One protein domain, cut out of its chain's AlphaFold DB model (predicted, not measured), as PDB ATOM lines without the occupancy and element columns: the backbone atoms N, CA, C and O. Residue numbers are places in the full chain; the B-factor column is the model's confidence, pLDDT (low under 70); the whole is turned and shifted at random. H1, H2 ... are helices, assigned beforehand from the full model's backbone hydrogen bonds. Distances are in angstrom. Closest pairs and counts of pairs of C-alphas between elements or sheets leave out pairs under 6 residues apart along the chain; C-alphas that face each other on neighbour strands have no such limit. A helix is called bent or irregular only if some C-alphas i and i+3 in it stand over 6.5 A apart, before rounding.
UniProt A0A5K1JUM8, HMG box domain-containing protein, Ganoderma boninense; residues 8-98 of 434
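What this domain is: This is residues 8 to 98 of the 434 residues of the protein "HMG box domain-containing protein" of Ganoderma boninense (UniProt A0A5K1JUM8). The long helix H5, kinked near residue 83, crosses the first part of the middle helix H3, and the shorter helices H1, H2 and H4 pack round H3 at wide crossing angles. H4 lies at one end of this crossed helix cluster, while H2 and the later part of H5 cross each other toward the other end. The printed part has 91 residues with five named helices, H1 to H5 in chain order, and no named strand: the class is all helix. It is compact, with a radius of gyration of the C-alphas of 13.1 A, and spans 38 by 25 by 20 A, only just elongated.

Where its parts are: H5, residues 76 to 96, is 29.5 A long and ends with C-alpha 96 at (133.095, -72.010, -52.699). It is irregular: C-alphas 77 and 80 are 8.2 A apart. H3 holds residues 41 to 52, H4 residues 61 to 74 over 19.8 A, and H2 residues 18 to 27. H1, residues 8 to 15, begins with C-alpha 8 at (117.328, -51.907, -49.866).

How they stand to each other: H3, the hub, touches H5 about perpendicular at 82 degrees, closest at the C-alphas of Arg 41 and Tyr 86, 5.7 A. H2 touches H5 at a steep tilt of 57 degrees, closest at the C-alphas of Ile 22 and Phe 89, 5.6 A. H3 also touches H2 at Cys 44 and Leu 25, C-alphas 6.9 A apart, H4 at Arg 46 and Met 68, 6.5 A, and H1 at Cys 49 and Ala 11, 7.1 A. H4 is apart from H1 and H2. Every O i to N i+4 pair is within hydrogen-bond range in H1, H2, H3 and H4; in H5, 15 of 17 are.

The domain as a whole: The C-alphas of Ser 56 and Pro 98, the two farthest apart, are 39.2 A apart. The printed part has no cut. The link from H2 to H3, 13 residues, is long. pLDDT is under 70 at residues 29 to 39, 54 to 61 and 75 to 77.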
ATOM      1  N   THR A   8     117.521 -50.531 -50.306       78.00
ATOM      2  CA  THR A   8     117.328 -51.907 -49.866       78.00
ATOM      3  C   THR A   8     116.058 -52.532 -50.452       78.00
ATOM      4  O   THR A   8     116.162 -53.558 -51.117       78.00
ATOM      5  N   GLU A   9     114.887 -51.903 -50.308       81.31
ATOM      6  CA  GLU A   9     113.635 -52.369 -50.930       81.31
ATOM      7  C   GLU A   9     113.752 -52.471 -52.451       81.31
ATOM      8  O   GLU A   9     113.386 -53.489 -53.021       81.31
ATOM      9  N   LYS A  10     114.330 -51.466 -53.122       81.88
ATOM     10  CA  LYS A  10     114.520 -51.521 -54.585       81.88
ATOM     11  C   LYS A  10     115.442 -52.657 -55.012       81.88
ATOM     12  O   LYS A  10     115.257 -53.243 -56.076       81.88
ATOM     13  N   ALA A  11     116.457 -52.945 -54.203       81.94
ATOM     14  CA  ALA A  11     117.331 -54.075 -54.444       81.94
ATOM     15  C   ALA A  11     116.554 -55.387 -54.270       81.94
ATOM     16  O   ALA A  11     116.606 -56.237 -55.153       81.94
ATOM     17  N   LEU A  12     115.796 -55.543 -53.185       83.81
ATOM     18  CA  LEU A  12     115.001 -56.748 -52.937       83.81
ATOM     19  C   LEU A  12     113.914 -56.955 -53.998       83.81
ATOM     20  O   LEU A  12     113.747 -58.071 -54.469       83.81
ATOM     21  N   GLU A  13     113.254 -55.894 -54.459       85.62
ATOM     22  CA  GLU A  13     112.287 -55.958 -55.562       85.62
ATOM     23  C   GLU A  13     112.938 -56.412 -56.874       85.62
ATOM     24  O   GLU A  13     112.348 -57.181 -57.627       85.62
ATOM     25  N   SER A  14     114.158 -55.953 -57.163       84.31
ATOM     26  CA  SER A  14     114.823 -56.276 -58.428       84.31
ATOM     27  C   SER A  14     115.475 -57.655 -58.447       84.31
ATOM     28  O   SER A  14     115.573 -58.250 -59.518       84.31
ATOM     29  N   PHE A  15     115.990 -58.126 -57.312       84.81
ATOM     30  CA  PHE A  15     116.670 -59.421 -57.215       84.81
ATOM     31  C   PHE A  15     115.738 -60.526 -56.705       84.81
ATOM     32  O   PHE A  15     116.049 -61.702 -56.857       84.81
ATOM     33  N   GLY A  16     114.592 -60.167 -56.124       86.25
ATOM     34  CA  GLY A  16     113.594 -61.071 -55.552       86.25
ATOM     35  C   GLY A  16     114.015 -61.654 -54.205       86.25
ATOM     36  O   GLY A  16     113.233 -61.653 -53.259       86.25
ATOM     37  N   THR A  17     115.258 -62.122 -54.099       86.69
ATOM     38  CA  THR A  17     115.786 -62.793 -52.908       86.69
ATOM     39  C   THR A  17     117.189 -62.315 -52.548       86.69
ATOM     40  O   THR A  17     117.925 -61.744 -53.361       86.69
ATOM     41  N   ARG A  18     117.572 -62.560 -51.293       84.44
ATOM     42  CA  ARG A  18     118.915 -62.264 -50.785       84.44
ATOM     43  C   ARG A  18     119.955 -63.178 -51.436       84.44
ATOM     44  O   ARG A  18     121.052 -62.736 -51.769       84.44
ATOM     45  N   GLU A  19     119.582 -64.424 -51.685       86.75
ATOM     46  CA  GLU A  19     120.394 -65.448 -52.335       86.75
ATOM     47  C   GLU A  19     120.738 -65.036 -53.768       86.75
ATOM     48  O   GLU A  19     121.904 -65.082 -54.154       86.75
ATOM     49  N   ALA A  20     119.768 -64.513 -54.528       87.06
ATOM     50  CA  ALA A  20     120.003 -64.016 -55.883       87.06
ATOM     51  C   ALA A  20     120.984 -62.831 -55.913       87.06
ATOM     52  O   ALA A  20     121.810 -62.720 -56.825       87.06
ATOM     53  N   MET A  21     120.957 -61.955 -54.900       88.19
ATOM     54  CA  MET A  21     121.968 -60.898 -54.761       88.19
ATOM     55  C   MET A  21     123.361 -61.470 -54.496       88.19
ATOM     56  O   MET A  21     124.343 -60.977 -55.055       88.19
ATOM     57  N   ILE A  22     123.464 -62.500 -53.653       87.06
ATOM     58  CA  ILE A  22     124.736 -63.168 -53.351       87.06
ATOM     59  C   ILE A  22     125.266 -63.878 -54.598       87.06
ATOM     60  O   ILE A  22     126.448 -63.739 -54.906       87.06
ATOM     61  N   GLU A  23     124.423 -64.568 -55.367       86.12
ATOM     62  CA  GLU A  23     124.810 -65.190 -56.639       86.12
ATOM     63  C   GLU A  23     125.275 -64.157 -57.673       86.12
ATOM     64  O   GLU A  23     126.284 -64.355 -58.362       86.12
ATOM     65  N   PHE A  24     124.596 -63.012 -57.750       87.75
ATOM     66  CA  PHE A  24     125.022 -61.896 -58.591       87.75
ATOM     67  C   PHE A  24     126.397 -61.358 -58.174       87.75
ATOM     68  O   PHE A  24     127.285 -61.166 -59.011       87.75
ATOM     69  N   LEU A  25     126.624 -61.170 -56.872       85.44
ATOM     70  CA  LEU A  25     127.945 -60.810 -56.364       85.44
ATOM     71  C   LEU A  25     128.961 -61.903 -56.723       85.44
ATOM     72  O   LEU A  25     129.976 -61.619 -57.344       85.44
ATOM     73  N   MET A  26     128.672 -63.173 -56.473       81.75
ATOM     74  CA  MET A  26     129.582 -64.279 -56.778       81.75
ATOM     75  C   MET A  26     129.863 -64.494 -58.276       81.75
ATOM     76  O   MET A  26     130.830 -65.181 -58.618       81.75
ATOM     77  N   SER A  27     129.037 -63.948 -59.170       80.38
ATOM     78  CA  SER A  27     129.210 -64.015 -60.627       80.38
ATOM     79  C   SER A  27     129.853 -62.762 -61.230       80.38
ATOM     80  O   SER A  27     130.237 -62.778 -62.407       80.38
ATOM     81  N   THR A  28     130.040 -61.685 -60.454       74.94
ATOM     82  CA  THR A  28     130.714 -60.489 -60.973       74.94
ATOM     83  C   THR A  28     132.189 -60.799 -61.233       74.94
ATOM     84  O   THR A  28     132.958 -61.087 -60.322       74.94
ATOM     85  N   ARG A  29     132.599 -60.707 -62.507       57.97
ATOM     86  CA  ARG A  29     133.953 -61.053 -62.992       57.97
ATOM     87  C   ARG A  29     135.097 -60.312 -62.290       57.97
ATOM     88  O   ARG A  29     136.226 -60.777 -62.339       57.97
ATOM     89  N   ASP A  30     134.811 -59.173 -61.659       55.66
ATOM     90  CA  ASP A  30     135.801 -58.388 -60.912       55.66
ATOM     91  C   ASP A  30     136.126 -58.983 -59.531       55.66
ATOM     92  O   ASP A  30     137.128 -58.604 -58.912       55.66
ATOM     93  N   ILE A  31     135.319 -59.934 -59.053       57.66
ATOM     94  CA  ILE A  31     135.630 -60.767 -57.894       57.66
ATOM     95  C   ILE A  31     136.519 -61.916 -58.376       57.66
ATOM     96  O   ILE A  31     136.116 -63.073 -58.431       57.66
ATOM     97  N   ASP A  32     137.749 -61.592 -58.781       52.34
ATOM     98  CA  ASP A  32     138.768 -62.616 -59.006       52.34
ATOM     99  C   ASP A  32     138.842 -63.496 -57.745       52.34
ATOM    100  O   ASP A  32     138.999 -62.954 -56.644       52.34
ATOM    101  N   ASN A  33     138.828 -64.824 -57.914       51.28
ATOM    102  CA  ASN A  33     138.870 -65.883 -56.878       51.28
ATOM    103  C   ASN A  33     139.969 -65.733 -55.792       51.28
ATOM    104  O   ASN A  33     140.063 -66.530 -54.866       51.28
ATOM    105  N   VAL A  34     140.840 -64.727 -55.913       48.22
ATOM    106  CA  VAL A  34     142.026 -64.455 -55.088       48.22
ATOM    107  C   VAL A  34     141.922 -63.105 -54.348       48.22
ATOM    108  O   VAL A  34     142.774 -62.785 -53.514       48.22
ATOM    109  N   LYS A  35     140.900 -62.276 -54.617       53.91
ATOM    110  CA  LYS A  35     140.851 -60.855 -54.213       53.91
ATOM    111  C   LYS A  35     139.640 -60.451 -53.367       53.91
ATOM    112  O   LYS A  35     139.299 -59.270 -53.342       53.91
ATOM    113  N   VAL A  36     139.075 -61.346 -52.552       53.09
ATOM    114  CA  VAL A  36     138.083 -60.938 -51.524       53.09
ATOM    115  C   VAL A  36     138.631 -59.849 -50.600       53.09
ATOM    116  O   VAL A  36     137.878 -59.009 -50.125       53.09
ATOM    117  N   ARG A  37     139.964 -59.767 -50.429       54.41
ATOM    118  CA  ARG A  37     140.628 -58.663 -49.707       54.41
ATOM    119  C   ARG A  37     140.212 -57.263 -50.181       54.41
ATOM    120  O   ARG A  37     140.429 -56.309 -49.442       54.41
ATOM    121  N   LEU A  38     139.676 -57.124 -51.394       51.84
ATOM    122  CA  LEU A  38     139.295 -55.836 -51.957       51.84
ATOM    123  C   LEU A  38     137.805 -55.544 -51.886       51.84
ATOM    124  O   LEU A  38     137.458 -54.394 -52.119       51.84
ATOM    125  N   ILE A  39     136.938 -56.506 -51.572       63.66
ATOM    126  CA  ILE A  39     135.490 -56.285 -51.600       63.66
ATOM    127  C   ILE A  39     135.029 -55.993 -50.187       63.66
ATOM    128  O   ILE A  39     134.894 -56.878 -49.362       63.66
ATOM    129  N   ASN A  40     134.855 -54.708 -49.907       74.50
ATOM    130  CA  ASN A  40     134.263 -54.221 -48.669       74.50
ATOM    131  C   ASN A  40     132.729 -54.174 -48.818       74.50
ATOM    132  O   ASN A  40     132.225 -54.150 -49.943       74.50
ATOM    133  N   ARG A  41     131.987 -54.059 -47.713       82.25
ATOM    134  CA  ARG A  41     130.521 -53.873 -47.671       82.25
ATOM    135  C   ARG A  41     130.040 -52.824 -48.678       82.25
ATOM    136  O   ARG A  41     129.105 -53.053 -49.438       82.25
ATOM    137  N   PHE A  42     130.765 -51.707 -48.762       82.00
ATOM    138  CA  PHE A  42     130.489 -50.638 -49.724       82.00
ATOM    139  C   PHE A  42     130.592 -51.081 -51.193       82.00
ATOM    140  O   PHE A  42     129.874 -50.567 -52.045       82.00
ATOM    141  N   LEU A  43     131.487 -52.012 -51.521       80.25
ATOM    142  CA  LEU A  43     131.635 -52.518 -52.885       80.25
ATOM    143  C   LEU A  43     130.546 -53.525 -53.246       80.25
ATOM    144  O   LEU A  43     130.068 -53.465 -54.376       80.25
ATOM    145  N   CYS A  44     130.092 -54.357 -52.301       82.56
ATOM    146  CA  CYS A  44     128.886 -55.171 -52.493       82.56
ATOM    147  C   CYS A  44     127.680 -54.273 -52.789       82.56
ATOM    148  O   CYS A  44     127.021 -54.427 -53.817       82.56
ATOM    149  N   PHE A  45     127.484 -53.249 -51.955       85.25
ATOM    150  CA  PHE A  45     126.461 -52.228 -52.161       85.25
ATOM    151  C   PHE A  45     126.583 -51.542 -53.524       85.25
ATOM    152  O   PHE A  45     125.607 -51.437 -54.261       85.25
ATOM    153  N   ARG A  46     127.789 -51.097 -53.896       83.44
ATOM    154  CA  ARG A  46     128.039 -50.412 -55.170       83.44
ATOM    155  C   ARG A  46     127.738 -51.303 -56.367       83.44
ATOM    156  O   ARG A  46     127.233 -50.786 -57.356       83.44
ATOM    157  N   ASN A  47     128.077 -52.587 -56.311       84.81
ATOM    158  CA  ASN A  47     127.839 -53.503 -57.423       84.81
ATOM    159  C   ASN A  47     126.338 -53.755 -57.604       84.81
ATOM    160  O   ASN A  47     125.838 -53.592 -58.713       84.81
ATOM    161  N   ILE A  48     125.617 -54.034 -56.513       85.31
ATOM    162  CA  ILE A  48     124.162 -54.253 -56.532       85.31
ATOM    163  C   ILE A  48     123.427 -52.976 -56.947       85.31
ATOM    164  O   ILE A  48     122.654 -52.969 -57.898       85.31
ATOM    165  N   CYS A  49     123.715 -51.842 -56.313       82.00
ATOM    166  CA  CYS A  49     123.058 -50.582 -56.664       82.00
ATOM    167  C   CYS A  49     123.491 -50.062 -58.039       82.00
ATOM    168  O   CYS A  49     122.728 -49.379 -58.715       82.00
ATOM    169  N   GLY A  50     124.708 -50.392 -58.472       79.06
ATOM    170  CA  GLY A  50     125.215 -50.083 -59.803       79.06
ATOM    171  C   GLY A  50     124.448 -50.803 -60.909       79.06
ATOM    172  O   GLY A  50     124.258 -50.206 -61.962       79.06
ATOM    173  N   SER A  51     123.960 -52.027 -60.668       79.56
ATOM    174  CA  SER A  51     123.059 -52.717 -61.605       79.56
ATOM    175  C   SER A  51     121.634 -52.159 -61.615       79.56
ATOM    176  O   SER A  51     120.948 -52.288 -62.622       79.56
ATOM    177  N   LEU A  52     121.194 -51.517 -60.527       75.31
ATOM    178  CA  LEU A  52     119.847 -50.939 -60.410       75.31
ATOM    179  C   LEU A  52     119.748 -49.531 -60.999       75.31
ATOM    180  O   LEU A  52     118.669 -49.083 -61.387       75.31
ATOM    181  N   LEU A  53     120.857 -48.792 -61.020       70.50
ATOM    182  CA  LEU A  53     120.868 -47.424 -61.512       70.50
ATOM    183  C   LEU A  53     121.021 -47.418 -63.040       70.50
ATOM    184  O   LEU A  53     121.938 -48.046 -63.568       70.50
ATOM    185  N   PRO A  54     120.175 -46.668 -63.768       61.97
ATOM    186  CA  PRO A  54     120.301 -46.560 -65.212       61.97
ATOM    187  C   PRO A  54     121.684 -46.011 -65.590       61.97
ATOM    188  O   PRO A  54     122.227 -45.123 -64.926       61.97
ATOM    189  N   ALA A  55     122.232 -46.506 -66.705       57.78
ATOM    190  CA  ALA A  55     123.559 -46.177 -67.249       57.78
ATOM    191  C   ALA A  55     123.795 -44.676 -67.566       57.78
ATOM    192  O   ALA A  55     124.830 -44.303 -68.117       57.78
ATOM    193  N   SER A  56     122.850 -43.798 -67.218       52.19
ATOM    194  CA  SER A  56     122.946 -42.340 -67.304       52.19
ATOM    195  C   SER A  56     123.796 -41.716 -66.191       52.19
ATOM    196  O   SER A  56     124.137 -40.530 -66.261       52.19
ATOM    197  N   LEU A  57     124.200 -42.486 -65.175       54.16
ATOM    198  CA  LEU A  57     125.220 -42.058 -64.222       54.16
ATOM    199  C   LEU A  57     126.587 -41.999 -64.908       54.16
ATOM    200  O   LEU A  57     127.311 -42.980 -64.909       54.16
ATOM    201  N   SER A  58     126.912 -40.824 -65.457       53.00
ATOM    202  CA  SER A  58     128.255 -40.312 -65.772       53.00
ATOM    203  C   SER A  58     129.300 -41.330 -66.261       53.00
ATOM    204  O   SER A  58     129.784 -42.179 -65.516       53.00
ATOM    205  N   ARG A  59     129.812 -41.118 -67.484       57.00
ATOM    206  CA  ARG A  59     130.936 -41.875 -68.082       57.00
ATOM    207  C   ARG A  59     132.191 -41.983 -67.194       57.00
ATOM    208  O   ARG A  59     133.075 -42.776 -67.506       57.00
ATOM    209  N   ARG A  60     132.318 -41.197 -66.116       68.06
ATOM    210  CA  ARG A  60     133.461 -41.248 -65.197       68.06
ATOM    211  C   ARG A  60     133.121 -42.063 -63.947       68.06
ATOM    212  O   ARG A  60     132.384 -41.610 -63.075       68.06
ATOM    213  N   GLN A  61     133.771 -43.222 -63.790       66.94
ATOM    214  CA  GLN A  61     133.695 -44.076 -62.587       66.94
ATOM    215  C   GLN A  61     133.874 -43.314 -61.257       66.94
ATOM    216  O   GLN A  61     133.316 -43.706 -60.228       66.94
ATOM    217  N   SER A  62     134.654 -42.230 -61.259       72.56
ATOM    218  CA  SER A  62     134.882 -41.394 -60.079       72.56
ATOM    219  C   SER A  62     133.623 -40.647 -59.625       72.56
ATOM    220  O   SER A  62     133.427 -40.458 -58.425       72.56
ATOM    221  N   GLU A  63     132.741 -40.260 -60.545       74.00
ATOM    222  CA  GLU A  63     131.476 -39.590 -60.231       74.00
ATOM    223  C   GLU A  63     130.421 -40.584 -59.752       74.00
ATOM    224  O   GLU A  63     129.725 -40.306 -58.775       74.00
ATOM    225  N   VAL A  64     130.368 -41.773 -60.364       73.81
ATOM    226  CA  VAL A  64     129.532 -42.889 -59.890       73.81
ATOM    227  C   VAL A  64     129.899 -43.248 -58.453       73.81
ATOM    228  O   VAL A  64     129.027 -43.339 -57.597       73.81
ATOM    229  N   SER A  65     131.196 -43.360 -58.152       75.69
ATOM    230  CA  SER A  65     131.668 -43.691 -56.803       75.69
ATOM    231  C   SER A  65     131.330 -42.601 -55.780       75.69
ATOM    232  O   SER A  65     130.951 -42.920 -54.656       75.69
ATOM    233  N   LYS A  66     131.409 -41.316 -56.156       80.38
ATOM    234  CA  LYS A  66     131.012 -40.198 -55.281       80.38
ATOM    235  C   LYS A  66     129.513 -40.188 -55.002       80.38
ATOM    236  O   LYS A  66     129.119 -40.043 -53.847       80.38
ATOM    237  N   LYS A  67     128.689 -40.367 -56.040       77.81
ATOM    238  CA  LYS A  67     127.231 -40.463 -55.898       77.81
ATOM    239  C   LYS A  67     126.865 -41.665 -55.036       77.81
ATOM    240  O   LYS A  67     126.166 -41.497 -54.048       77.81
ATOM    241  N   MET A  68     127.443 -42.832 -55.311       79.38
ATOM    242  CA  MET A  68     127.212 -44.035 -54.513       79.38
ATOM    243  C   MET A  68     127.687 -43.880 -53.064       79.38
ATOM    244  O   MET A  68     127.030 -44.363 -52.155       79.38
ATOM    245  N   GLY A  69     128.785 -43.161 -52.815       82.69
ATOM    246  CA  GLY A  69     129.248 -42.854 -51.458       82.69
ATOM    247  C   GLY A  69     128.321 -41.904 -50.690       82.69
ATOM    248  O   GLY A  69     128.206 -42.005 -49.470       82.69
ATOM    249  N   ALA A  70     127.648 -40.976 -51.375       80.69
ATOM    250  CA  ALA A  70     126.598 -40.156 -50.765       80.69
ATOM    251  C   ALA A  70     125.353 -40.998 -50.458       80.69
ATOM    252  O   ALA A  70     124.817 -40.918 -49.358       80.69
ATOM    253  N   VAL A  71     124.963 -41.858 -51.398       79.38
ATOM    254  CA  VAL A  71     123.827 -42.774 -51.269       79.38
ATOM    255  C   VAL A  71     124.055 -43.797 -50.151       79.38
ATOM    256  O   VAL A  71     123.161 -44.012 -49.348       79.38
ATOM    257  N   TRP A  72     125.260 -44.355 -50.020       82.19
ATOM    258  CA  TRP A  72     125.642 -45.251 -48.922       82.19
ATOM    259  C   TRP A  72     125.539 -44.571 -47.554       82.19
ATOM    260  O   TRP A  72     125.016 -45.146 -46.609       82.19
ATOM    261  N   ARG A  73     126.001 -43.317 -47.449       79.38
ATOM    262  CA  ARG A  73     125.901 -42.542 -46.202       79.38
ATOM    263  C   ARG A  73     124.460 -42.155 -45.867       79.38
ATOM    264  O   ARG A  73     124.113 -42.124 -44.694       79.38
ATOM    265  N   ALA A  74     123.631 -41.881 -46.873       72.31
ATOM    266  CA  ALA A  74     122.208 -41.596 -46.687       72.31
ATOM    267  C   ALA A  74     121.394 -42.864 -46.366       72.31
ATOM    268  O   ALA A  74     120.477 -42.820 -45.552       72.31
ATOM    269  N   GLY A  75     121.764 -43.999 -46.966       63.41
ATOM    270  CA  GLY A  75     121.194 -45.330 -46.746       63.41
ATOM    271  C   GLY A  75     121.736 -46.048 -45.509       63.41
ATOM    272  O   GLY A  75     121.403 -47.207 -45.288       63.41
ATOM    273  N   ALA A  76     122.527 -45.365 -44.674       55.34
ATOM    274  CA  ALA A  76     123.080 -45.903 -43.433       55.34
ATOM    275  C   ALA A  76     122.011 -46.368 -42.418       55.34
ATOM    276  O   ALA A  76     122.353 -46.958 -41.399       55.34
ATOM    277  N   ARG A  77     120.721 -46.128 -42.683       60.88
ATOM    278  CA  ARG A  77     119.610 -46.647 -41.878       60.88
ATOM    279  C   ARG A  77     119.487 -48.177 -41.938       60.88
ATOM    280  O   ARG A  77     119.161 -48.765 -40.916       60.88
ATOM    281  N   ASP A  78     119.887 -48.813 -43.043       72.00
ATOM    282  CA  ASP A  78     119.811 -50.276 -43.216       72.00
ATOM    283  C   ASP A  78     121.195 -50.942 -43.157       72.00
ATOM    284  O   ASP A  78     121.477 -51.922 -43.850       72.00
ATOM    285  N   LEU A  79     122.106 -50.397 -42.343       72.06
ATOM    286  CA  LEU A  79     123.459 -50.945 -42.182       72.06
ATOM    287  C   LEU A  79     123.460 -52.421 -41.756       72.06
ATOM    288  O   LEU A  79     124.405 -53.127 -42.108       72.06
ATOM    289  N   GLY A  80     122.427 -52.874 -41.034       81.69
ATOM    290  CA  GLY A  80     122.232 -54.276 -40.653       81.69
ATOM    291  C   GLY A  80     122.120 -55.178 -41.878       81.69
ATOM    292  O   GLY A  80     123.022 -55.969 -42.126       81.69
ATOM    293  N   PHE A  81     121.116 -54.939 -42.729       85.44
ATOM    294  CA  PHE A  81     120.894 -55.714 -43.955       85.44
ATOM    295  C   PHE A  81     122.155 -55.837 -44.820       85.44
ATOM    296  O   PHE A  81     122.537 -56.931 -45.226       85.44
ATOM    297  N   TRP A  82     122.841 -54.721 -45.088       84.19
ATOM    298  CA  TRP A  82     124.040 -54.735 -45.933       84.19
ATOM    299  C   TRP A  82     125.248 -55.392 -45.257       84.19
ATOM    300  O   TRP A  82     126.144 -55.882 -45.948       84.19
ATOM    301  N   SER A  83     125.299 -55.388 -43.923       86.19
ATOM    302  CA  SER A  83     126.332 -56.099 -43.164       86.19
ATOM    303  C   SER A  83     126.082 -57.597 -43.182       86.19
ATOM    304  O   SER A  83     127.022 -58.346 -43.440       86.19
ATOM    305  N   ASP A  84     124.833 -58.010 -43.002       88.75
ATOM    306  CA  ASP A  84     124.441 -59.410 -43.048       88.75
ATOM    307  C   ASP A  84     124.644 -59.943 -44.471       88.75
ATOM    308  O   ASP A  84     125.274 -60.976 -44.670       88.75
ATOM    309  N   LEU A  85     124.178 -59.235 -45.506       87.69
ATOM    310  CA  LEU A  85     124.393 -59.619 -46.909       87.69
ATOM    311  C   LEU A  85     125.884 -59.811 -47.221       87.69
ATOM    312  O   LEU A  85     126.270 -60.743 -47.922       87.69
ATOM    313  N   TYR A  86     126.728 -58.916 -46.706       88.06
ATOM    314  CA  TYR A  86     128.171 -59.045 -46.855       88.06
ATOM    315  C   TYR A  86     128.716 -60.278 -46.129       88.06
ATOM    316  O   TYR A  86     129.593 -60.943 -46.675       88.06
ATOM    317  N   GLN A  87     128.214 -60.580 -44.932       88.69
ATOM    318  CA  GLN A  87     128.629 -61.756 -44.176       88.69
ATOM    319  C   GLN A  87     128.267 -63.043 -44.923       88.69
ATOM    320  O   GLN A  87     129.157 -63.847 -45.186       88.69
ATOM    321  N   ASP A  88     127.030 -63.170 -45.400       89.38
ATOM    322  CA  ASP A  88     126.599 -64.322 -46.199       89.38
ATOM    323  C   ASP A  88     127.395 -64.450 -47.503       89.38
ATOM    324  O   ASP A  88     127.730 -65.551 -47.935       89.38
ATOM    325  N   PHE A  89     127.742 -63.327 -48.140       87.81
ATOM    326  CA  PHE A  89     128.624 -63.333 -49.304       87.81
ATOM    327  C   PHE A  89     130.025 -63.859 -48.955       87.81
ATOM    328  O   PHE A  89     130.593 -64.650 -49.711       87.81
ATOM    329  N   VAL A  90     130.596 -63.436 -47.823       85.56
ATOM    330  CA  VAL A  90     131.892 -63.937 -47.344       85.56
ATOM    331  C   VAL A  90     131.803 -65.430 -47.053       85.56
ATOM    332  O   VAL A  90     132.667 -66.174 -47.516       85.56
ATOM    333  N   ASP A  91     130.753 -65.881 -46.376       86.50
ATOM    334  CA  ASP A  91     130.548 -67.287 -46.027       86.50
ATOM    335  C   ASP A  91     130.339 -68.148 -47.283       86.50
ATOM    336  O   ASP A  91     130.983 -69.187 -47.444       86.50
ATOM    337  N   GLY A  92     129.559 -67.664 -48.254       85.62
ATOM    338  CA  GLY A  92     129.415 -68.288 -49.570       85.62
ATOM    339  C   GLY A  92     130.740 -68.356 -50.336       85.62
ATOM    340  O   GLY A  92     131.063 -69.372 -50.957       85.62
ATOM    341  N   HIS A  93     131.575 -67.319 -50.247       84.38
ATOM    342  CA  HIS A  93     132.912 -67.341 -50.838       84.38
ATOM    343  C   HIS A  93     133.866 -68.287 -50.087       84.38
ATOM    344  O   HIS A  93     134.744 -68.894 -50.709       84.38
ATOM    345  N   HIS A  94     133.741 -68.421 -48.767       83.00
ATOM    346  CA  HIS A  94     134.488 -69.403 -47.979       83.00
ATOM    347  C   HIS A  94     134.115 -70.827 -48.395       83.00
ATOM    348  O   HIS A  94     135.008 -71.623 -48.688       83.00
ATOM    349  N   ALA A  95     132.817 -71.107 -48.516       84.31
ATOM    350  CA  ALA A  95     132.297 -72.401 -48.943       84.31
ATOM    351  C   ALA A  95     132.714 -72.757 -50.378       84.31
ATOM    352  O   ALA A  95     133.071 -73.899 -50.657       84.31
ATOM    353  N   ARG A  96     132.725 -71.780 -51.294       81.12
ATOM    354  CA  ARG A  96     133.095 -72.010 -52.699       81.12
ATOM    355  C   ARG A  96     134.601 -72.179 -52.912       81.12
ATOM    356  O   ARG A  96     135.008 -72.856 -53.853       81.12
ATOM    357  N   PHE A  97     135.431 -71.567 -52.065       80.19
ATOM    358  CA  PHE A  97     136.891 -71.566 -52.220       80.19
ATOM    359  C   PHE A  97     137.635 -71.978 -50.939       80.19
ATOM    360  O   PHE A  97     138.504 -71.232 -50.469       80.19
ATOM    361  N   PRO A  98     137.370 -73.178 -50.390       81.81
ATOM    362  CA  PRO A  98     137.932 -73.602 -49.107       81.81
ATOM    363  C   PRO A  98     139.464 -73.651 -49.142       81.81
ATOM    364  O   PRO A  98     140.125 -73.165 -48.228       81.81
TER     365      PRO A  98